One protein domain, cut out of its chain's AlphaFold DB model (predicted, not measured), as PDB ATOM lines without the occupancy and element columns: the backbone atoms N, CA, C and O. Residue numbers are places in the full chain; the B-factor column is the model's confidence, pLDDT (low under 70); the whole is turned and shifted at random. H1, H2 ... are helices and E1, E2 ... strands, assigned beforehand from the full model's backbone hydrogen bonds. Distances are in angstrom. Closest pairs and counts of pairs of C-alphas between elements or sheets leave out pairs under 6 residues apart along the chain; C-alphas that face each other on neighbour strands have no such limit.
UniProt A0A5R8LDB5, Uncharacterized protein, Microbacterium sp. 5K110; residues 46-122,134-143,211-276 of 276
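AT A GLANCE: This is residues 46 to 122, 134 to 143 and 211 to 276 of the 276 residues of an uncharacterized protein of Microbacterium sp. 5K110 (UniProt A0A5R8LDB5). A curled, twisted sheet of six strands, like part of a barrel, wraps round helix H4, and H5 packs beside H4 on the same face, over the edge strand E6. H2 covers part of the opposite face, H3 only grazes the sheet, and the small helix H1 is off it, between E1 and H2 along the chain. The printed part has 153 residues, with five named helices and six named strands in the order E1 H1 H2 E2 H3 E3 E4 E5 H4 E6 H5; the sheet is mixed, in the order E5 E3 E4 E2 E1 E6. The class is mixed, helices and strands, although under half of the residues, 74 of 153, are in named elements. The whole is compact, with a radius of gyration of the C-alphas of 15.2 A, and rounded, spanning 45 by 40 by 31 A.

HOW THE PARTS SIT: E1, residues 51 to 55, is an inner strand between E6, residues 253 to 256, and E2, residues 92 to 96. It is parallel to E6 at 13 degrees, with N 54 and O 255 2.9 A apart, and to E2 at 7 degrees, with N 53 and O 92 3.0 A apart, both within hydrogen-bond range. H1, residues 63 to 67, is not on the sheet and is apart from H2, residues 79 to 89. H2 is on the sheet at a height over the sheet of 9.8 A, over E2 and only just over E1, on which 3 of its 11 C-alphas fall; it runs along the strands, at 11 degrees to E2 on the local plane. E1, H1, H2 and E2 form a strand-helix-strand unit, two parallel neighbour strands with helices between, with a right-handed crossover. H3, residues 102 to 108, grazes the sheet with residues 102 to 106 and touches H2 at a steep tilt of 56 degrees, the C-alphas of Thr 80 and Met 108 being closest at 6.1 A. E4, residues 134 to 141, is antiparallel to E2 at 163 degrees, with N 95 and O 138 2.7 A apart, and to E3, residues 114 to 119, at 150 degrees, with N 116 and O 137 2.8 A apart. E2, H3 and E3 form a split strand-helix-strand unit, with E4 between its strands, and its crossover is right-handed. E5, residues 215 to 217, is an edge strand parallel to E3 at 7 degrees, with N 119 and O 216 2.7 A apart. The sheet curls round H4, residues 236 to 246; the closest C-alphas of H4 and E2 are those of Leu 246 and Gly 92, 6.3 A apart. H5, residues 263 to 271, is over E6, along the strands, on the same face as H4 and the opposite face from H2. H5 touches H4 at a steep tilt of 69.6 degrees, only just short of about perpendicular, with Cys 239 and Val 264 closest, their C-alphas 5.9 A apart. Every O i to N i+4 pair is within hydrogen-bond range in H1, H2, H4 and H5; in H3, 2 of 3 are.

IN THESE COORDINATES: E1 begins at C-alpha 51, (-39.077, 20.311, 32.520), and is 13.6 A long. H2 is 14.9 A long, E2 14.0 A and E3 16.4 A. E4, the longest strand by residues, measures 22.9 A from C-alpha 134, (-50.157, 38.550, 15.001), to C-alpha 141. H4 is 15.8 A long and H5 12.2 A, ending at C-alpha 271, (-50.479, 15.422, 23.516).

THE WHOLE: The two C-alphas farthest apart are those of Asp 47 and Ser 69, 45.8 A. Residues 123 to 133 and 144 to 210 are not printed; the gaps are 8.1 A from C-alpha 122 to 134 and 13.1 A from C-alpha 143 to 211. The links H1 to H2 and E5 to H4 are long, the latter being residues 218 to 235. The mean pLDDT of the printed part is 89.3; it is under 70 at residues 46, 211, 224 to 225, 227 to 228, 230 to 231 and 275 to 276.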
ATOM      1  N   GLY A  46     -37.684   9.193  23.105       69.12
ATOM      2  CA  GLY A  46     -36.424   9.271  23.851       69.12
ATOM      3  C   GLY A  46     -36.527   9.075  25.363       69.12
ATOM      4  O   GLY A  46     -37.577   9.243  25.967       69.12
ATOM      5  N   ASP A  47     -35.395   8.761  25.996       75.25
ATOM      6  CA  ASP A  47     -35.338   8.471  27.438       75.25
ATOM      7  C   ASP A  47     -35.174   9.732  28.318       75.25
ATOM      8  O   ASP A  47     -35.403   9.687  29.527       75.25
ATOM      9  N   ASP A  48     -34.791  10.871  27.728       85.81
ATOM     10  CA  ASP A  48     -34.563  12.123  28.460       85.81
ATOM     11  C   ASP A  48     -35.879  12.855  28.766       85.81
ATOM     12  O   ASP A  48     -36.606  13.252  27.847       85.81
ATOM     13  N   VAL A  49     -36.124  13.123  30.051       93.12
ATOM     14  CA  VAL A  49     -37.274  13.892  30.557       93.12
ATOM     15  C   VAL A  49     -36.864  15.342  30.811       93.12
ATOM     16  O   VAL A  49     -35.979  15.608  31.625       93.12
ATOM     17  N   LEU A  50     -37.529  16.283  30.141       95.44
ATOM     18  CA  LEU A  50     -37.344  17.723  30.315       95.44
ATOM     19  C   LEU A  50     -38.463  18.339  31.155       95.44
ATOM     20  O   LEU A  50     -39.621  17.920  31.103       95.44
ATOM     21  N   ARG A  51     -38.122  19.414  31.868       97.94
ATOM     22  CA  ARG A  51     -39.077  20.311  32.520       97.94
ATOM     23  C   ARG A  51     -39.325  21.501  31.609       97.94
ATOM     24  O   ARG A  51     -38.471  22.370  31.457       97.94
ATOM     25  N   LEU A  52     -40.509  21.556  31.020       98.12
ATOM     26  CA  LEU A  52     -40.921  22.571  30.063       98.12
ATOM     27  C   LEU A  52     -42.016  23.471  30.636       98.12
ATOM     28  O   LEU A  52     -42.830  23.050  31.461       98.12
ATOM     29  N   ALA A  53     -42.061  24.718  30.175       98.25
ATOM     30  CA  ALA A  53     -43.064  25.678  30.617       98.25
ATOM     31  C   ALA A  53     -43.680  26.499  29.486       98.25
ATOM     32  O   ALA A  53     -43.041  26.832  28.486       98.25
ATOM     33  N   TYR A  54     -44.923  26.915  29.702       98.19
ATOM     34  CA  TYR A  54     -45.557  27.980  28.944       98.19
ATOM     35  C   TYR A  54     -46.150  29.036  29.873       98.19
ATOM     36  O   TYR A  54     -46.735  28.719  30.911       98.19
ATOM     37  N   ALA A  55     -46.009  30.296  29.476       96.75
ATOM     38  CA  ALA A  55     -46.566  31.436  30.178       96.75
ATOM     39  C   ALA A  55     -47.309  32.381  29.218       96.75
ATOM     40  O   ALA A  55     -46.805  32.766  28.162       96.75
ATOM     41  N   ASP A  56     -48.513  32.787  29.620       93.75
ATOM     42  CA  ASP A  56     -49.345  33.793  28.947       93.75
ATOM     43  C   ASP A  56     -49.811  34.828  29.982       93.75
ATOM     44  O   ASP A  56     -50.995  34.876  30.331       93.75
ATOM     45  N   PRO A  57     -48.877  35.603  30.565       92.06
ATOM     46  CA  PRO A  57     -49.223  36.567  31.596       92.06
ATOM     47  C   PRO A  57     -50.114  37.673  31.020       92.06
ATOM     48  O   PRO A  57     -50.075  37.957  29.819       92.06
ATOM     49  N   PRO A  58     -50.870  38.387  31.868       90.19
ATOM     50  CA  PRO A  58     -51.306  39.734  31.540       90.19
ATOM     51  C   PRO A  58     -50.136  40.556  30.976       90.19
ATOM     52  O   PRO A  58     -49.155  40.812  31.669       90.19
ATOM     53  N   TYR A  59     -50.227  40.925  29.696       90.31
ATOM     54  CA  TYR A  59     -49.126  41.598  29.008       90.31
ATOM     55  C   TYR A  59     -48.818  42.962  29.646       90.31
ATOM     56  O   TYR A  59     -49.760  43.619  30.109       90.31
ATOM     57  N   PRO A  60     -47.558  43.439  29.588       91.12
ATOM     58  CA  PRO A  60     -47.164  44.705  30.191       91.12
ATOM     59  C   PRO A  60     -48.104  45.861  29.823       91.12
ATOM     60  O   PRO A  60     -48.407  46.094  28.649       91.12
ATOM     61  N   GLY A  61     -48.609  46.560  30.836       87.50
ATOM     62  CA  GLY A  61     -49.541  47.681  30.708       87.50
ATOM     63  C   GLY A  61     -50.980  47.286  30.351       87.50
ATOM     64  O   GLY A  61     -51.823  48.160  30.129       87.50
ATOM     65  N   LYS A  62     -51.300  45.989  30.273       84.50
ATOM     66  CA  LYS A  62     -52.642  45.487  29.926       84.50
ATOM     67  C   LYS A  62     -53.385  44.876  31.117       84.50
ATOM     68  O   LYS A  62     -54.608  44.731  31.026       84.50
ATOM     69  N   SER A  63     -52.713  44.585  32.234       81.44
ATOM     70  CA  SER A  63     -53.298  43.859  33.372       81.44
ATOM     71  C   SER A  63     -54.536  44.547  33.938       81.44
ATOM     72  O   SER A  63     -55.619  43.964  33.945       81.44
ATOM     73  N   ARG A  64     -54.428  45.830  34.308       77.31
ATOM     74  CA  ARG A  64     -55.562  46.604  34.847       77.31
ATOM     75  C   ARG A  64     -56.733  46.701  33.867       77.31
ATOM     76  O   ARG A  64     -57.884  46.642  34.284       77.31
ATOM     77  N   ARG A  65     -56.455  46.850  32.567       80.31
ATOM     78  CA  ARG A  65     -57.489  47.034  31.532       80.31
ATOM     79  C   ARG A  65     -58.374  45.802  31.370       80.31
ATOM     80  O   ARG A  65     -59.572  45.957  31.159       80.31
ATOM     81  N   TYR A  66     -57.783  44.611  31.404       74.62
ATOM     82  CA  TYR A  66     -58.510  43.366  31.145       74.62
ATOM     83  C   TYR A  66     -58.934  42.637  32.415       74.62
ATOM     84  O   TYR A  66     -59.958  41.961  32.401       74.62
ATOM     85  N   TYR A  67     -58.180  42.797  33.499       76.56
ATOM     86  CA  TYR A  67     -58.362  42.023  34.723       76.56
ATOM     87  C   TYR A  67     -58.626  42.888  35.954       76.56
ATOM     88  O   TYR A  67     -58.882  42.331  37.007       76.56
ATOM     89  N   GLY A  68     -58.630  44.222  35.856       76.88
ATOM     90  CA  GLY A  68     -58.785  45.104  37.023       76.88
ATOM     91  C   GLY A  68     -60.115  44.968  37.777       76.88
ATOM     92  O   GLY A  68     -60.217  45.436  38.904       76.88
ATOM     93  N   SER A  69     -61.125  44.335  37.172       80.00
ATOM     94  CA  SER A  69     -62.403  43.996  37.811       80.00
ATOM     95  C   SER A  69     -62.493  42.535  38.274       80.00
ATOM     96  O   SER A  69     -63.548  42.115  38.740       80.00
ATOM     97  N   HIS A  70     -61.442  41.735  38.077       74.88
ATOM     98  CA  HIS A  70     -61.408  40.337  38.491       74.88
ATOM     99  C   HIS A  70     -61.109  40.249  39.998       74.88
ATOM    100  O   HIS A  70     -60.203  40.947  40.453       74.88
ATOM    101  N   PRO A  71     -61.811  39.396  40.772       75.25
ATOM    102  CA  PRO A  71     -61.560  39.235  42.209       75.25
ATOM    103  C   PRO A  71     -60.100  38.897  42.541       75.25
ATOM    104  O   PRO A  71     -59.563  39.385  43.527       75.25
ATOM    105  N   ASP A  72     -59.451  38.133  41.660       75.75
ATOM    106  CA  ASP A  72     -58.060  37.685  41.821       75.75
ATOM    107  C   ASP A  72     -57.018  38.658  41.227       75.75
ATOM    108  O   ASP A  72     -55.880  38.274  40.955       75.75
ATOM    109  N   TYR A  73     -57.389  39.912  40.950       78.81
ATOM    110  CA  TYR A  73     -56.453  40.896  40.405       78.81
ATOM    111  C   TYR A  73     -55.372  41.268  41.428       78.81
ATOM    112  O   TYR A  73     -55.622  42.003  42.380       78.81
ATOM    113  N   ALA A  74     -54.146  40.807  41.184       80.38
ATOM    114  CA  ALA A  74     -52.992  41.034  42.055       80.38
ATOM    115  C   ALA A  74     -52.074  42.189  41.601       80.38
ATOM    116  O   ALA A  74     -50.986  42.362  42.145       80.38
ATOM    117  N   GLY A  75     -52.493  42.989  40.615       85.44
ATOM    118  CA  GLY A  75     -51.668  44.056  40.046       85.44
ATOM    119  C   GLY A  75     -50.980  43.670  38.737       85.44
ATOM    120  O   GLY A  75     -51.419  42.769  38.022       85.44
ATOM    121  N   GLU A  76     -49.934  44.422  38.398       90.50
ATOM    122  CA  GLU A  76     -49.108  44.168  37.219       90.50
ATOM    123  C   GLU A  76     -48.158  42.997  37.483       90.50
ATOM    124  O   GLU A  76     -47.599  42.882  38.574       90.50
ATOM    125  N   VAL A  77     -47.960  42.134  36.485       91.88
ATOM    126  CA  VAL A  77     -46.988  41.041  36.590       91.88
ATOM    127  C   VAL A  77     -45.568  41.601  36.506       91.88
ATOM    128  O   VAL A  77     -45.230  42.319  35.562       91.88
ATOM    129  N   ASP A  78     -44.718  41.220  37.459       94.19
ATOM    130  CA  ASP A  78     -43.274  41.444  37.387       94.19
ATOM    131  C   ASP A  78     -42.661  40.492  36.349       94.19
ATOM    132  O   ASP A  78     -42.435  39.306  36.604       94.19
ATOM    133  N   HIS A  79     -42.457  41.009  35.136       95.50
ATOM    134  CA  HIS A  79     -41.971  40.220  34.007       95.50
ATOM    135  C   HIS A  79     -40.494  39.844  34.143       95.50
ATOM    136  O   HIS A  79     -40.112  38.780  33.662       95.50
ATOM    137  N   THR A  80     -39.691  40.663  34.828       96.12
ATOM    138  CA  THR A  80     -38.287  40.347  35.102       96.12
ATOM    139  C   THR A  80     -38.214  39.102  35.974       96.12
ATOM    140  O   THR A  80     -37.637  38.095  35.566       96.12
ATOM    141  N   ARG A  81     -38.925  39.113  37.109       96.81
ATOM    142  CA  ARG A  81     -38.975  37.966  38.019       96.81
ATOM    143  C   ARG A  81     -39.588  36.722  37.372       96.81
ATOM    144  O   ARG A  81     -39.145  35.608  37.641       96.81
ATOM    145  N   LEU A  82     -40.610  36.889  36.528       97.19
ATOM    146  CA  LEU A  82     -41.199  35.774  35.781       97.19
ATOM    147  C   LEU A  82     -40.172  35.119  34.848       97.19
ATOM    148  O   LEU A  82     -40.090  33.895  34.798       97.19
ATOM    149  N   ILE A  83     -39.392  35.912  34.112       97.81
ATOM    150  CA  ILE A  83     -38.373  35.401  33.186       97.81
ATOM    151  C   ILE A  83     -37.222  34.731  33.944       97.81
ATOM    152  O   ILE A  83     -36.761  33.676  33.509       97.81
ATOM    153  N   GLU A  84     -36.799  35.286  35.081       97.50
ATOM    154  CA  GLU A  84     -35.824  34.652  35.982       97.50
ATOM    155  C   GLU A  84     -36.339  33.287  36.456       97.50
ATOM    156  O   GLU A  84     -35.687  32.267  36.246       97.50
ATOM    157  N   GLN A  85     -37.571  33.232  36.975       97.69
ATOM    158  CA  GLN A  85     -38.199  31.983  37.409       97.69
ATOM    159  C   GLN A  85     -38.288  30.945  36.279       97.69
ATOM    160  O   GLN A  85     -38.083  29.753  36.515       97.69
ATOM    161  N   LEU A  86     -38.632  31.378  35.064       97.94
ATOM    162  CA  LEU A  86     -38.697  30.499  33.899       97.94
ATOM    163  C   LEU A  86     -37.313  29.957  33.523       97.94
ATOM    164  O   LEU A  86     -37.185  28.770  33.237       97.94
ATOM    165  N   SER A  87     -36.293  30.810  33.546       96.50
ATOM    166  CA  SER A  87     -34.928  30.462  33.136       96.50
ATOM    167  C   SER A  87     -34.213  29.574  34.156       96.50
ATOM    168  O   SER A  87     -33.441  28.704  33.763       96.50
ATOM    169  N   ASP A  88     -34.504  29.747  35.445       96.56
ATOM    170  CA  ASP A  88     -33.910  28.948  36.522       96.56
ATOM    171  C   ASP A  88     -34.654  27.624  36.758       96.56
ATOM    172  O   ASP A  88     -34.085  26.652  37.258       96.56
ATOM    173  N   GLY A  89     -35.955  27.589  36.452       96.88
ATOM    174  CA  GLY A  89     -36.844  26.488  36.821       96.88
ATOM    175  C   GLY A  89     -37.060  25.417  35.753       96.88
ATOM    176  O   GLY A  89     -37.557  24.341  36.102       96.88
ATOM    177  N   TYR A  90     -36.737  25.702  34.488       98.19
ATOM    178  CA  TYR A  90     -37.137  24.886  33.338       98.19
ATOM    179  C   TYR A  90     -36.018  24.750  32.301       98.19
ATOM    180  O   TYR A  90     -35.289  25.698  32.020       98.19
ATOM    181  N   ASP A  91     -35.941  23.580  31.667       97.38
ATOM    182  CA  ASP A  91     -35.001  23.282  30.580       97.38
ATOM    183  C   ASP A  91     -35.388  23.985  29.269       97.38
ATOM    184  O   ASP A  91     -34.565  24.173  28.369       97.38
ATOM    185  N   GLY A  92     -36.655  24.381  29.147       97.62
ATOM    186  CA  GLY A  92     -37.161  25.178  28.039       97.62
ATOM    187  C   GLY A  92     -38.500  25.819  28.355       97.62
ATOM    188  O   GLY A  92     -39.331  25.252  29.065       97.62
ATOM    189  N   TRP A  93     -38.738  27.004  27.808       98.56
ATOM    190  CA  TRP A  93     -39.987  27.718  28.041       98.56
ATOM    191  C   TRP A  93     -40.411  28.573  26.854       98.56
ATOM    192  O   TRP A  93     -39.594  28.996  26.036       98.56
ATOM    193  N   ALA A  94     -41.714  28.839  26.780       98.38
ATOM    194  CA  ALA A  94     -42.313  29.776  25.841       98.38
ATOM    195  C   ALA A  94     -43.194  30.803  26.573       98.38
ATOM    196  O   ALA A  94     -43.944  30.464  27.483       98.38
ATOM    197  N   LEU A  95     -43.124  32.063  26.153       98.19
ATOM    198  CA  LEU A  95     -43.806  33.205  26.752       98.19
ATOM    199  C   LEU A  95     -44.553  33.983  25.666       98.19
ATOM    200  O   LEU A  95     -43.953  34.503  24.724       98.19
ATOM    201  N   SER A  96     -45.871  34.091  25.789       97.06
ATOM    202  CA  SER A  96     -46.669  34.988  24.951       97.06
ATOM    203  C   SER A  96     -46.607  36.428  25.457       97.06
ATOM    204  O   SER A  96     -46.618  36.684  26.657       97.06
ATOM    205  N   THR A  97     -46.564  37.378  24.523       95.81
ATOM    206  CA  THR A  97     -46.675  38.812  24.822       95.81
ATOM    207  C   THR A  97     -47.411  39.546  23.694       95.81
ATOM    208  O   THR A  97     -47.860  38.942  22.718       95.81
ATOM    209  N   SER A  98     -47.571  40.863  23.814       93.38
ATOM    210  CA  SER A  98     -48.095  41.709  22.736       93.38
ATOM    211  C   SER A  98     -46.975  42.256  21.854       93.38
ATOM    212  O   SER A  98     -45.850  42.430  22.310       93.38
ATOM    213  N   ALA A  99     -47.291  42.611  20.606       93.06
ATOM    214  CA  ALA A  99     -46.334  43.289  19.727       93.06
ATOM    215  C   ALA A  99     -45.832  44.628  20.308       93.06
ATOM    216  O   ALA A  99     -44.690  44.999  20.079       93.06
ATOM    217  N   GLU A 100     -46.666  45.323  21.091       92.81
ATOM    218  CA  GLU A 100     -46.314  46.577  21.776       92.81
ATOM    219  C   GLU A 100     -45.280  46.357  22.889       92.81
ATOM    220  O   GLU A 100     -44.338  47.130  23.020       92.81
ATOM    221  N   ALA A 101     -45.424  45.275  23.657       95.12
ATOM    222  CA  ALA A 101     -44.526  44.944  24.763       95.12
ATOM    223  C   ALA A 101     -43.321  44.082  24.345       95.12
ATOM    224  O   ALA A 101     -42.470  43.776  25.176       95.12
ATOM    225  N   LEU A 102     -43.233  43.667  23.076       97.25
ATOM    226  CA  LEU A 102     -42.208  42.731  22.613       97.25
ATOM    227  C   LEU A 102     -40.793  43.229  22.909       97.25
ATOM    228  O   LEU A 102     -39.981  42.470  23.425       97.25
ATOM    229  N   GLN A 103     -40.505  44.494  22.596       97.19
ATOM    230  CA  GLN A 103     -39.165  45.051  22.763       97.19
ATOM    231  C   GLN A 103     -38.714  45.020  24.228       97.19
ATOM    232  O   GLN A 103     -37.597  44.594  24.508       97.19
ATOM    233  N   SER A 104     -39.573  45.458  25.154       96.62
ATOM    234  CA  SER A 104     -39.222  45.506  26.574       96.62
ATOM    235  C   SER A 104     -39.101  44.109  27.169       96.62
ATOM    236  O   SER A 104     -38.137  43.852  27.878       96.62
ATOM    237  N   VAL A 105     -40.023  43.195  26.851       97.62
ATOM    238  CA  VAL A 105     -39.977  41.815  27.359       97.62
ATOM    239  C   VAL A 105     -38.759  41.069  26.817       97.62
ATOM    240  O   VAL A 105     -38.044  40.445  27.591       97.62
ATOM    241  N   LEU A 106     -38.468  41.176  25.514       97.94
ATOM    242  CA  LEU A 106     -37.313  40.509  24.907       97.94
ATOM    243  C   LEU A 106     -35.982  40.999  25.492       97.94
ATOM    244  O   LEU A 106     -35.059  40.205  25.630       97.94
ATOM    245  N   ALA A 107     -35.888  42.278  25.868       97.69
ATOM    246  CA  ALA A 107     -34.693  42.837  26.502       97.69
ATOM    247  C   ALA A 107     -34.389  42.233  27.887       97.69
ATOM    248  O   ALA A 107     -33.248  42.299  28.332       97.69
ATOM    249  N   MET A 108     -35.386  41.646  28.558       97.06
ATOM    250  CA  MET A 108     -35.220  40.953  29.843       97.06
ATOM    251  C   MET A 108     -34.846  39.473  29.664       97.06
ATOM    252  O   MET A 108     -34.461  38.815  30.626       97.06
ATOM    253  N   CYS A 109     -35.005  38.920  28.458       97.81
ATOM    254  CA  CYS A 109     -34.807  37.499  28.204       97.81
ATOM    255  C   CYS A 109     -33.317  37.114  28.147       97.81
ATOM    256  O   CYS A 109     -32.486  37.904  27.692       97.81
ATOM    257  N   PRO A 110     -32.962  35.874  28.538       96.38
ATOM    258  CA  PRO A 110     -31.591  35.386  28.455       96.38
ATOM    259  C   PRO A 110     -31.076  35.353  27.010       96.38
ATOM    260  O   PRO A 110     -31.838  35.211  26.045       96.38
ATOM    261  N   ALA A 111     -29.751  35.417  26.858       94.06
ATOM    262  CA  ALA A 111     -29.101  35.254  25.564       94.06
ATOM    263  C   ALA A 111     -29.496  33.916  24.908       94.06
ATOM    264  O   ALA A 111     -29.651  32.886  25.569       94.06
ATOM    265  N   GLY A 112     -29.676  33.941  23.585       91.62
ATOM    266  CA  GLY A 112     -30.163  32.792  22.818       91.62
ATOM    267  C   GLY A 112     -31.689  32.651  22.772       91.62
ATOM    268  O   GLY A 112     -32.180  31.738  22.108       91.62
ATOM    269  N   SER A 113     -32.442  33.551  23.417       96.88
ATOM    270  CA  SER A 113     -33.901  33.614  23.264       96.88
ATOM    271  C   SER A 113     -34.284  33.939  21.823       96.88
ATOM    272  O   SER A 113     -33.636  34.742  21.149       96.88
ATOM    273  N   ARG A 114     -35.357  33.314  21.343       97.12
ATOM    274  CA  ARG A 114     -35.865  33.465  19.976       97.12
ATOM    275  C   ARG A 114     -37.312  33.929  20.004       97.12
ATOM    276  O   ARG A 114     -38.020  33.731  20.984       97.12
ATOM    277  N   VAL A 115     -37.757  34.540  18.909       98.25
ATOM    278  CA  VAL A 115     -39.138  35.007  18.754       98.25
ATOM    279  C   VAL A 115     -39.806  34.212  17.645       98.25
ATOM    280  O   VAL A 115     -39.339  34.203  16.510       98.25
ATOM    281  N   ALA A 116     -40.901  33.555  17.993       97.94
ATOM    282  CA  ALA A 116     -41.826  32.911  17.084       97.94
ATOM    283  C   ALA A 116     -43.067  33.795  16.874       97.94
ATOM    284  O   ALA A 116     -43.384  34.661  17.695       97.94
ATOM    285  N   VAL A 117     -43.784  33.582  15.772       97.25
ATOM    286  CA  VAL A 117     -44.912  34.428  15.362       97.25
ATOM    287  C   VAL A 117     -46.173  33.598  15.174       97.25
ATOM    288  O   VAL A 117     -46.238  32.730  14.307       97.25
ATOM    289  N   TRP A 118     -47.226  33.932  15.917       96.25
ATOM    290  CA  TRP A 118     -48.570  33.424  15.659       96.25
ATOM    291  C   TRP A 118     -49.391  34.453  14.877       96.25
ATOM    292  O   TRP A 118     -49.875  35.441  15.429       96.25
ATOM    293  N   VAL A 119     -49.600  34.208  13.586       94.62
ATOM    294  CA  VAL A 119     -50.478  35.005  12.724       94.62
ATOM    295  C   VAL A 119     -51.927  34.562  12.928       94.62
ATOM    296  O   VAL A 119     -52.320  33.449  12.581       94.62
ATOM    297  N   ARG A 120     -52.743  35.465  13.475       86.25
ATOM    298  CA  ARG A 120     -54.161  35.235  13.810       86.25
ATOM    299  C   ARG A 120     -55.118  35.767  12.753       86.25
ATOM    300  O   ARG A 120     -56.309  35.464  12.793       86.25
ATOM    301  N   GLY A 121     -54.595  36.564  11.826       84.69
ATOM    302  CA  GLY A 121     -55.371  37.337  10.868       84.69
ATOM    303  C   GLY A 121     -55.924  38.624  11.481       84.69
ATOM    304  O   GLY A 121     -56.055  38.766  12.698       84.69
ATOM    305  N   GLU A 122     -56.252  39.580  10.617       79.81
ATOM    306  CA  GLU A 122     -56.794  40.869  11.045       79.81
ATOM    307  C   GLU A 122     -58.210  40.733  11.614       79.81
ATOM    308  O   GLU A 122     -59.033  39.960  11.115       79.81
ATOM    309  N   TRP A 134     -51.092  39.580  14.554       93.56
ATOM    310  CA  TRP A 134     -50.157  38.550  15.001       93.56
ATOM    311  C   TRP A 134     -49.717  38.757  16.454       93.56
ATOM    312  O   TRP A 134     -49.711  39.884  16.949       93.56
ATOM    313  N   GLU A 135     -49.336  37.673  17.128       94.56
ATOM    314  CA  GLU A 135     -48.731  37.706  18.464       94.56
ATOM    315  C   GLU A 135     -47.318  37.122  18.460       94.56
ATOM    316  O   GLU A 135     -47.110  36.067  17.853       94.56
ATOM    317  N   PRO A 136     -46.359  37.773  19.141       97.38
ATOM    318  CA  PRO A 136     -45.073  37.164  19.438       97.38
ATOM    319  C   PRO A 136     -45.198  36.079  20.512       97.38
ATOM    320  O   PRO A 136     -45.899  36.240  21.517       97.38
ATOM    321  N   VAL A 137     -44.434  35.009  20.325       98.25
ATOM    322  CA  VAL A 137     -44.127  34.013  21.351       98.25
ATOM    323  C   VAL A 137     -42.615  33.935  21.477       98.25
ATOM    324  O   VAL A 137     -41.935  33.479  20.563       98.25
ATOM    325  N   ILE A 138     -42.081  34.422  22.589       98.50
ATOM    326  CA  ILE A 138     -40.658  34.302  22.897       98.50
ATOM    327  C   ILE A 138     -40.423  32.885  23.413       98.50
ATOM    328  O   ILE A 138     -41.240  32.384  24.178       98.50
ATOM    329  N   TYR A 139     -39.348  32.229  23.003       98.06
ATOM    330  CA  TYR A 139     -38.992  30.907  23.504       98.06
ATOM    331  C   TYR A 139     -37.487  30.774  23.711       98.06
ATOM    332  O   TYR A 139     -36.685  31.413  23.023       98.06
ATOM    333  N   TRP A 140     -37.113  29.931  24.666       97.31
ATOM    334  CA  TRP A 140     -35.731  29.673  25.045       97.31
ATOM    335  C   TRP A 140     -35.558  28.213  25.478       97.31
ATOM    336  O   TRP A 140     -36.489  27.607  26.010       97.31
ATOM    337  N   GLY A 141     -34.368  27.652  25.249       95.00
ATOM    338  CA  GLY A 141     -34.036  26.280  25.638       95.00
ATOM    339  C   GLY A 141     -34.823  25.214  24.865       95.00
ATOM    340  O   GLY A 141     -35.050  25.344  23.659       95.00
ATOM    341  N   GLY A 142     -35.216  24.155  25.571       93.56
ATOM    342  CA  GLY A 142     -35.970  23.023  25.037       93.56
ATOM    343  C   GLY A 142     -35.092  21.946  24.400       93.56
ATOM    344  O   GLY A 142     -33.862  22.044  24.334       93.56
ATOM    345  N   ARG A 143     -35.741  20.885  23.918       92.06
ATOM    346  CA  ARG A 143     -35.050  19.734  23.330       92.06
ATOM    347  C   ARG A 143     -34.390  20.138  22.022       92.06
ATOM    348  O   ARG A 143     -35.066  20.599  21.097       92.06
ATOM    349  N   ARG A 211     -40.014  19.057  11.379       63.19
ATOM    350  CA  ARG A 211     -39.662  20.452  11.123       63.19
ATOM    351  C   ARG A 211     -40.381  21.381  12.095       63.19
ATOM    352  O   ARG A 211     -41.550  21.711  11.922       63.19
ATOM    353  N   ARG A 212     -39.639  21.866  13.086       82.69
ATOM    354  CA  ARG A 212     -40.095  22.895  14.029       82.69
ATOM    355  C   ARG A 212     -40.027  24.263  13.358       82.69
ATOM    356  O   ARG A 212     -38.939  24.797  13.142       82.69
ATOM    357  N   VAL A 213     -41.183  24.799  12.972       89.69
ATOM    358  CA  VAL A 213     -41.301  26.105  12.306       89.69
ATOM    359  C   VAL A 213     -41.729  27.156  13.325       89.69
ATOM    360  O   VAL A 213     -42.707  26.969  14.041       89.69
ATOM    361  N   ASP A 214     -41.026  28.286  13.369       92.94
ATOM    362  CA  ASP A 214     -41.279  29.398  14.297       92.94
ATOM    363  C   ASP A 214     -42.390  30.356  13.844       92.94
ATOM    364  O   ASP A 214     -42.554  31.446  14.391       92.94
ATOM    365  N   VAL A 215     -43.224  29.921  12.900       95.38
ATOM    366  CA  VAL A 215     -44.389  30.658  12.414       95.38
ATOM    367  C   VAL A 215     -45.610  29.747  12.403       95.38
ATOM    368  O   VAL A 215     -45.607  28.698  11.763       95.38
ATOM    369  N   LEU A 216     -46.684  30.194  13.051       94.94
ATOM    370  CA  LEU A 216     -48.006  29.582  12.980       94.94
ATOM    371  C   LEU A 216     -48.980  30.542  12.299       94.94
ATOM    372  O   LEU A 216     -49.337  31.572  12.866       94.94
ATOM    373  N   ALA A 217     -49.480  30.186  11.119       93.56
ATOM    374  CA  ALA A 217     -50.585  30.896  10.480       93.56
ATOM    375  C   ALA A 217     -51.910  30.192  10.791       93.56
ATOM    376  O   ALA A 217     -52.305  29.248  10.114       93.56
ATOM    377  N   TYR A 218     -52.603  30.642  11.839       89.69
ATOM    378  CA  TYR A 218     -53.854  30.027  12.275       89.69
ATOM    379  C   TYR A 218     -54.829  31.053  12.849       89.69
ATOM    380  O   TYR A 218     -54.611  31.626  13.921       89.69
ATOM    381  N   ARG A 219     -55.963  31.222  12.164       86.62
ATOM    382  CA  ARG A 219     -57.074  32.069  12.602       86.62
ATOM    383  C   ARG A 219     -58.136  31.226  13.312       86.62
ATOM    384  O   ARG A 219     -58.882  30.511  12.644       86.62
ATOM    385  N   PRO A 220     -58.265  31.305  14.648       79.50
ATOM    386  CA  PRO A 220     -59.293  30.551  15.350       79.50
ATOM    387  C   PRO A 220     -60.693  31.070  14.994       79.50
ATOM    388  O   PRO A 220     -60.974  32.264  15.108       79.50
ATOM    389  N   GLY A 221     -61.593  30.158  14.620       76.00
ATOM    390  CA  GLY A 221     -63.028  30.438  14.534       76.00
ATOM    391  C   GLY A 221     -63.679  30.641  15.911       76.00
ATOM    392  O   GLY A 221     -63.051  30.459  16.961       76.00
ATOM    393  N   ALA A 222     -64.968  30.996  15.930       70.25
ATOM    394  CA  ALA A 222     -65.731  31.124  17.171       70.25
ATOM    395  C   ALA A 222     -65.854  29.762  17.889       70.25
ATOM    396  O   ALA A 222     -66.458  28.824  17.375       70.25
ATOM    397  N   ARG A 223     -65.296  29.656  19.103       70.12
ATOM    398  CA  ARG A 223     -65.292  28.429  19.924       70.12
ATOM    399  C   ARG A 223     -66.424  28.405  20.952       70.12
ATOM    400  O   ARG A 223     -66.189  28.333  22.149       70.12
ATOM    401  N   THR A 224     -67.669  28.487  20.495       68.69
ATOM    402  CA  THR A 224     -68.857  28.588  21.372       68.69
ATOM    403  C   THR A 224     -69.140  27.336  22.202       68.69
ATOM    404  O   THR A 224     -69.919  27.387  23.147       68.69
ATOM    405  N   THR A 225     -68.515  26.207  21.871       67.88
ATOM    406  CA  THR A 225     -68.670  24.943  22.599       67.88
ATOM    407  C   THR A 225     -67.619  24.735  23.684       67.88
ATOM    408  O   THR A 225     -67.659  23.700  24.339       67.88
ATOM    409  N   GLU A 226     -66.660  25.645  23.861       70.81
ATOM    410  CA  GLU A 226     -65.626  25.536  24.893       70.81
ATOM    411  C   GLU A 226     -66.208  25.946  26.268       70.81
ATOM    412  O   GLU A 226     -66.635  27.088  26.426       70.81
ATOM    413  N   PRO A 227     -66.286  25.029  27.251       66.94
ATOM    414  CA  PRO A 227     -67.068  25.230  28.480       66.94
ATOM    415  C   PRO A 227     -66.498  26.322  29.390       66.94
ATOM    416  O   PRO A 227     -67.253  27.058  30.011       66.94
ATOM    417  N   ALA A 228     -65.167  26.432  29.437       67.69
ATOM    418  CA  ALA A 228     -64.426  27.434  30.202       67.69
ATOM    419  C   ALA A 228     -63.885  28.545  29.288       67.69
ATOM    420  O   ALA A 228     -62.794  29.071  29.508       67.69
ATOM    421  N   ARG A 229     -64.598  28.865  28.198       70.56
ATOM    422  CA  ARG A 229     -64.129  29.853  27.225       70.56
ATOM    423  C   ARG A 229     -63.944  31.214  27.891       70.56
ATOM    424  O   ARG A 229     -64.912  31.940  28.110       70.56
ATOM    425  N   VAL A 230     -62.690  31.611  28.045       67.00
ATOM    426  CA  VAL A 230     -62.302  32.989  28.349       67.00
ATOM    427  C   VAL A 230     -61.841  33.689  27.074       67.00
ATOM    428  O   VAL A 230     -61.366  33.061  26.119       67.00
ATOM    429  N   VAL A 231     -62.018  35.007  27.020       67.62
ATOM    430  CA  VAL A 231     -61.409  35.811  25.955       67.62
ATOM    431  C   VAL A 231     -59.896  35.619  26.039       67.62
ATOM    432  O   VAL A 231     -59.324  35.783  27.105       67.62
ATOM    433  N   GLY A 232     -59.262  35.242  24.927       70.56
ATOM    434  CA  GLY A 232     -57.817  34.990  24.885       70.56
ATOM    435  C   GLY A 232     -57.398  33.527  25.042       70.56
ATOM    436  O   GLY A 232     -56.228  33.241  24.819       70.56
ATOM    437  N   ALA A 233     -58.324  32.591  25.310       82.06
ATOM    438  CA  ALA A 233     -57.999  31.159  25.367       82.06
ATOM    439  C   ALA A 233     -57.173  30.733  24.139       82.06
ATOM    440  O   ALA A 233     -57.527  31.081  23.009       82.06
ATOM    441  N   LYS A 234     -56.091  29.976  24.314       87.81
ATOM    442  CA  LYS A 234     -55.256  29.538  23.188       87.81
ATOM    443  C   LYS A 234     -55.917  28.355  22.459       87.81
ATOM    444  O   LYS A 234     -56.534  27.507  23.105       87.81
ATOM    445  N   PRO A 235     -55.945  28.324  21.114       90.19
ATOM    446  CA  PRO A 235     -56.538  27.209  20.375       90.19
ATOM    447  C   PRO A 235     -55.634  25.967  20.381       90.19
ATOM    448  O   PRO A 235     -54.422  26.091  20.481       90.19
ATOM    449  N   ALA A 236     -56.217  24.782  20.164       91.56
ATOM    450  CA  ALA A 236     -55.494  23.503  20.111       91.56
ATOM    451  C   ALA A 236     -54.249  23.526  19.201       91.56
ATOM    452  O   ALA A 236     -53.173  23.130  19.636       91.56
ATOM    453  N   ALA A 237     -54.384  24.069  17.985       92.56
ATOM    454  CA  ALA A 237     -53.278  24.190  17.034       92.56
ATOM    455  C   ALA A 237     -52.129  25.070  17.558       92.56
ATOM    456  O   ALA A 237     -50.967  24.785  17.298       92.56
ATOM    457  N   PHE A 238     -52.442  26.116  18.332       94.62
ATOM    458  CA  PHE A 238     -51.421  26.933  18.985       94.62
ATOM    459  C   PHE A 238     -50.703  26.148  20.081       94.62
ATOM    460  O   PHE A 238     -49.481  26.183  20.140       94.62
ATOM    461  N   CYS A 239     -51.442  25.414  20.922       95.50
ATOM    462  CA  CYS A 239     -50.831  24.603  21.974       95.50
ATOM    463  C   CYS A 239     -49.884  23.555  21.381       95.50
ATOM    464  O   CYS A 239     -48.740  23.460  21.808       95.50
ATOM    465  N   ARG A 240     -50.335  22.829  20.346       95.31
ATOM    466  CA  ARG A 240     -49.495  21.859  19.638       95.31
ATOM    467  C   ARG A 240     -48.234  22.502  19.073       95.31
ATOM    468  O   ARG A 240     -47.145  21.986  19.272       95.31
ATOM    469  N   TRP A 241     -48.380  23.653  18.429       95.62
ATOM    470  CA  TRP A 241     -47.247  24.390  17.892       95.62
ATOM    471  C   TRP A 241     -46.236  24.804  18.973       95.62
ATOM    472  O   TRP A 241     -45.039  24.674  18.750       95.62
ATOM    473  N   VAL A 242     -46.684  25.233  20.159       96.44
ATOM    474  CA  VAL A 242     -45.782  25.520  21.294       96.44
ATOM    475  C   VAL A 242     -45.046  24.262  21.765       96.44
ATOM    476  O   VAL A 242     -43.850  24.329  22.045       96.44
ATOM    477  N   PHE A 243     -45.722  23.113  21.820       95.81
ATOM    478  CA  PHE A 243     -45.080  21.840  22.159       95.81
ATOM    479  C   PHE A 243     -44.005  21.475  21.127       95.81
ATOM    480  O   PHE A 243     -42.879  21.155  21.502       95.81
ATOM    481  N   ASP A 244     -44.316  21.622  19.836       93.25
ATOM    482  CA  ASP A 244     -43.360  21.385  18.754       93.25
ATOM    483  C   ASP A 244     -42.168  22.358  18.830       93.25
ATOM    484  O   ASP A 244     -41.028  21.933  18.661       93.25
ATOM    485  N   LEU A 245     -42.398  23.646  19.125       93.12
ATOM    486  CA  LEU A 245     -41.339  24.655  19.287       93.12
ATOM    487  C   LEU A 245     -40.310  24.241  20.343       93.12
ATOM    488  O   LEU A 245     -39.106  24.288  20.082       93.12
ATOM    489  N   LEU A 246     -40.789  23.820  21.514       94.75
ATOM    490  CA  LEU A 246     -39.945  23.408  22.638       94.75
ATOM    491  C   LEU A 246     -39.378  21.999  22.472       94.75
ATOM    492  O   LEU A 246     -38.441  21.626  23.177       94.75
ATOM    493  N   GLY A 247     -39.921  21.222  21.536       92.69
ATOM    494  CA  GLY A 247     -39.560  19.822  21.393       92.69
ATOM    495  C   GLY A 247     -40.032  18.943  22.503       92.69
ATOM    496  O   GLY A 247     -39.292  18.049  22.906       92.69
ATOM    497  N   ALA A 248     -41.215  19.260  23.000       93.56
ATOM    498  CA  ALA A 248     -41.842  18.470  24.018       93.56
ATOM    499  C   ALA A 248     -42.125  17.067  23.480       93.56
ATOM    500  O   ALA A 248     -42.535  16.895  22.329       93.56
ATOM    501  N   GLU A 249     -41.939  16.083  24.339       93.12
ATOM    502  CA  GLU A 249     -42.269  14.685  24.110       93.12
ATOM    503  C   GLU A 249     -43.222  14.199  25.227       93.12
ATOM    504  O   GLU A 249     -43.336  14.852  26.268       93.12
ATOM    505  N   PRO A 250     -43.995  13.114  25.031       92.44
ATOM    506  CA  PRO A 250     -45.031  12.674  25.979       92.44
ATOM    507  C   PRO A 250     -44.567  12.421  27.424       92.44
ATOM    508  O   PRO A 250     -45.374  12.512  28.361       92.44
ATOM    509  N   GLN A 251     -43.297  12.063  27.594       91.62
ATOM    510  CA  GLN A 251     -42.647  11.772  28.865       91.62
ATOM    511  C   GLN A 251     -42.215  13.030  29.628       91.62
ATOM    512  O   GLN A 251     -41.984  12.937  30.831       91.62
ATOM    513  N   ASP A 252     -42.181  14.195  28.976       94.88
ATOM    514  CA  ASP A 252     -41.794  15.457  29.607       94.88
ATOM    515  C   ASP A 252     -42.782  15.917  30.689       94.88
ATOM    516  O   ASP A 252     -43.964  15.536  30.734       94.88
ATOM    517  N   ASP A 253     -42.289  16.804  31.548       95.75
ATOM    518  CA  ASP A 253     -43.109  17.596  32.448       95.75
ATOM    519  C   ASP A 253     -43.396  18.947  31.800       95.75
ATOM    520  O   ASP A 253     -42.480  19.681  31.440       95.75
ATOM    521  N   PHE A 254     -44.672  19.307  31.671       97.00
ATOM    522  CA  PHE A 254     -45.079  20.578  31.077       97.00
ATOM    523  C   PHE A 254     -45.957  21.378  32.036       97.00
ATOM    524  O   PHE A 254     -47.047  20.937  32.414       97.00
ATOM    525  N   THR A 255     -45.514  22.588  32.369       97.25
ATOM    526  CA  THR A 255     -46.228  23.494  33.273       97.25
ATOM    527  C   THR A 255     -46.819  24.683  32.518       97.25
ATOM    528  O   THR A 255     -46.108  25.442  31.867       97.25
ATOM    529  N   ASP A 256     -48.129  24.892  32.657       95.00
ATOM    530  CA  ASP A 256     -48.807  26.133  32.264       95.00
ATOM    531  C   ASP A 256     -48.886  27.071  33.476       95.00
ATOM    532  O   ASP A 256     -49.667  26.834  34.402       95.00
ATOM    533  N   LEU A 257     -48.055  28.118  33.494       93.56
ATOM    534  CA  LEU A 257     -47.948  29.039  34.633       93.56
ATOM    535  C   LEU A 257     -49.171  29.962  34.759       93.56
ATOM    536  O   LEU A 257     -49.407  30.520  35.829       93.56
ATOM    537  N   PHE A 258     -49.957  30.123  33.688       88.50
ATOM    538  CA  PHE A 258     -51.105  31.031  33.633       88.50
ATOM    539  C   PHE A 258     -52.338  30.281  33.132       88.50
ATOM    540  O   PHE A 258     -52.913  30.593  32.091       88.50
ATOM    541  N   ALA A 259     -52.763  29.298  33.931       80.69
ATOM    542  CA  ALA A 259     -53.727  28.282  33.525       80.69
ATOM    543  C   ALA A 259     -55.049  28.818  32.952       80.69
ATOM    544  O   ALA A 259     -55.648  28.134  32.128       80.69
ATOM    545  N   GLY A 260     -55.521  30.017  33.321       78.00
ATOM    546  CA  GLY A 260     -56.702  30.659  32.726       78.00
ATOM    547  C   GLY A 260     -57.889  29.698  32.520       78.00
ATOM    548  O   GLY A 260     -58.480  29.204  33.471       78.00
ATOM    549  N   SER A 261     -58.226  29.401  31.255       76.56
ATOM    550  CA  SER A 261     -59.290  28.439  30.863       76.56
ATOM    551  C   SER A 261     -58.974  26.944  31.061       76.56
ATOM    552  O   SER A 261     -59.835  26.091  30.838       76.56
ATOM    553  N   GLY A 262     -57.733  26.600  31.388       85.38
ATOM    554  CA  GLY A 262     -57.189  25.241  31.426       85.38
ATOM    555  C   GLY A 262     -56.934  24.626  30.045       85.38
ATOM    556  O   GLY A 262     -56.697  23.420  29.939       85.38
ATOM    557  N   GLY A 263     -57.026  25.414  28.966       88.69
ATOM    558  CA  GLY A 263     -56.925  24.928  27.588       88.69
ATOM    559  C   GLY A 263     -55.561  24.325  27.236       88.69
ATOM    560  O   GLY A 263     -55.517  23.282  26.584       88.69
ATOM    561  N   VAL A 264     -54.461  24.931  27.695       93.06
ATOM    562  CA  VAL A 264     -53.099  24.426  27.436       93.06
ATOM    563  C   VAL A 264     -52.855  23.136  28.214       93.06
ATOM    564  O   VAL A 264     -52.461  22.145  27.612       93.06
ATOM    565  N   ALA A 265     -53.206  23.086  29.503       92.50
ATOM    566  CA  ALA A 265     -53.123  21.860  30.303       92.50
ATOM    567  C   ALA A 265     -53.955  20.705  29.704       92.50
ATOM    568  O   ALA A 265     -53.502  19.563  29.634       92.50
ATOM    569  N   ARG A 266     -55.164  20.996  29.199       92.12
ATOM    570  CA  ARG A 266     -55.972  20.004  28.470       92.12
ATOM    571  C   ARG A 266     -55.282  19.546  27.185       92.12
ATOM    572  O   ARG A 266     -55.342  18.360  26.869       92.12
ATOM    573  N   ALA A 267     -54.666  20.461  26.437       94.50
ATOM    574  CA  ALA A 267     -53.901  20.105  25.248       94.50
ATOM    575  C   ALA A 267     -52.707  19.216  25.611       94.50
ATOM    576  O   ALA A 267     -52.514  18.197  24.963       94.50
ATOM    577  N   TRP A 268     -51.983  19.520  26.689       95.94
ATOM    578  CA  TRP A 268     -50.879  18.688  27.159       95.94
ATOM    579  C   TRP A 268     -51.322  17.260  27.496       95.94
ATOM    580  O   TRP A 268     -50.688  16.294  27.077       95.94
ATOM    581  N   ALA A 269     -52.458  17.101  28.182       94.31
ATOM    582  CA  ALA A 269     -53.007  15.777  28.481       94.31
ATOM    583  C   ALA A 269     -53.341  14.976  27.207       94.31
ATOM    584  O   ALA A 269     -53.147  13.765  27.176       94.31
ATOM    585  N   VAL A 270     -53.833  15.633  26.152       94.19
ATOM    586  CA  VAL A 270     -54.051  14.978  24.851       94.19
ATOM    587  C   VAL A 270     -52.719  14.623  24.194       94.19
ATOM    588  O   VAL A 270     -52.541  13.484  23.778       94.19
ATOM    589  N   PHE A 271     -51.790  15.577  24.140       94.31
ATOM    590  CA  PHE A 271     -50.479  15.422  23.516       94.31
ATOM    591  C   PHE A 271     -49.691  14.246  24.103       94.31
ATOM    592  O   PHE A 271     -49.194  13.408  23.358       94.31
ATOM    593  N   SER A 272     -49.663  14.148  25.432       93.38
ATOM    594  CA  SER A 272     -48.974  13.094  26.186       93.38
ATOM    595  C   SER A 272     -49.721  11.752  26.229       93.38
ATOM    596  O   SER A 272     -49.287  10.829  26.911       93.38
ATOM    597  N   GLY A 273     -50.885  11.635  25.579       88.75
ATOM    598  CA  GLY A 273     -51.714  10.423  25.633       88.75
ATOM    599  C   GLY A 273     -52.364  10.153  26.999       88.75
ATOM    600  O   GLY A 273     -53.017   9.128  27.178       88.75
ATOM    601  N   ARG A 274     -52.243  11.078  27.961       80.31
ATOM    602  CA  ARG A 274     -52.805  10.975  29.322       80.31
ATOM    603  C   ARG A 274     -54.313  11.275  29.370       80.31
ATOM    604  O   ARG A 274     -54.968  11.037  30.383       80.31
ATOM    605  N   ALA A 275     -54.886  11.804  28.289       67.31
ATOM    606  CA  ALA A 275     -56.316  12.053  28.148       67.31
ATOM    607  C   ALA A 275     -57.064  10.802  27.643       67.31
ATOM    608  O   ALA A 275     -57.281  10.659  26.439       67.31
ATOM    609  N   ALA A 276     -57.507   9.940  28.565       44.12
ATOM    610  CA  ALA A 276     -58.496   8.888  28.289       44.12
ATOM    611  C   ALA A 276     -59.923   9.470  28.140       44.12
ATOM    612  O   ALA A 276     -60.354  10.248  29.022       44.12
TER     613      ALA A 276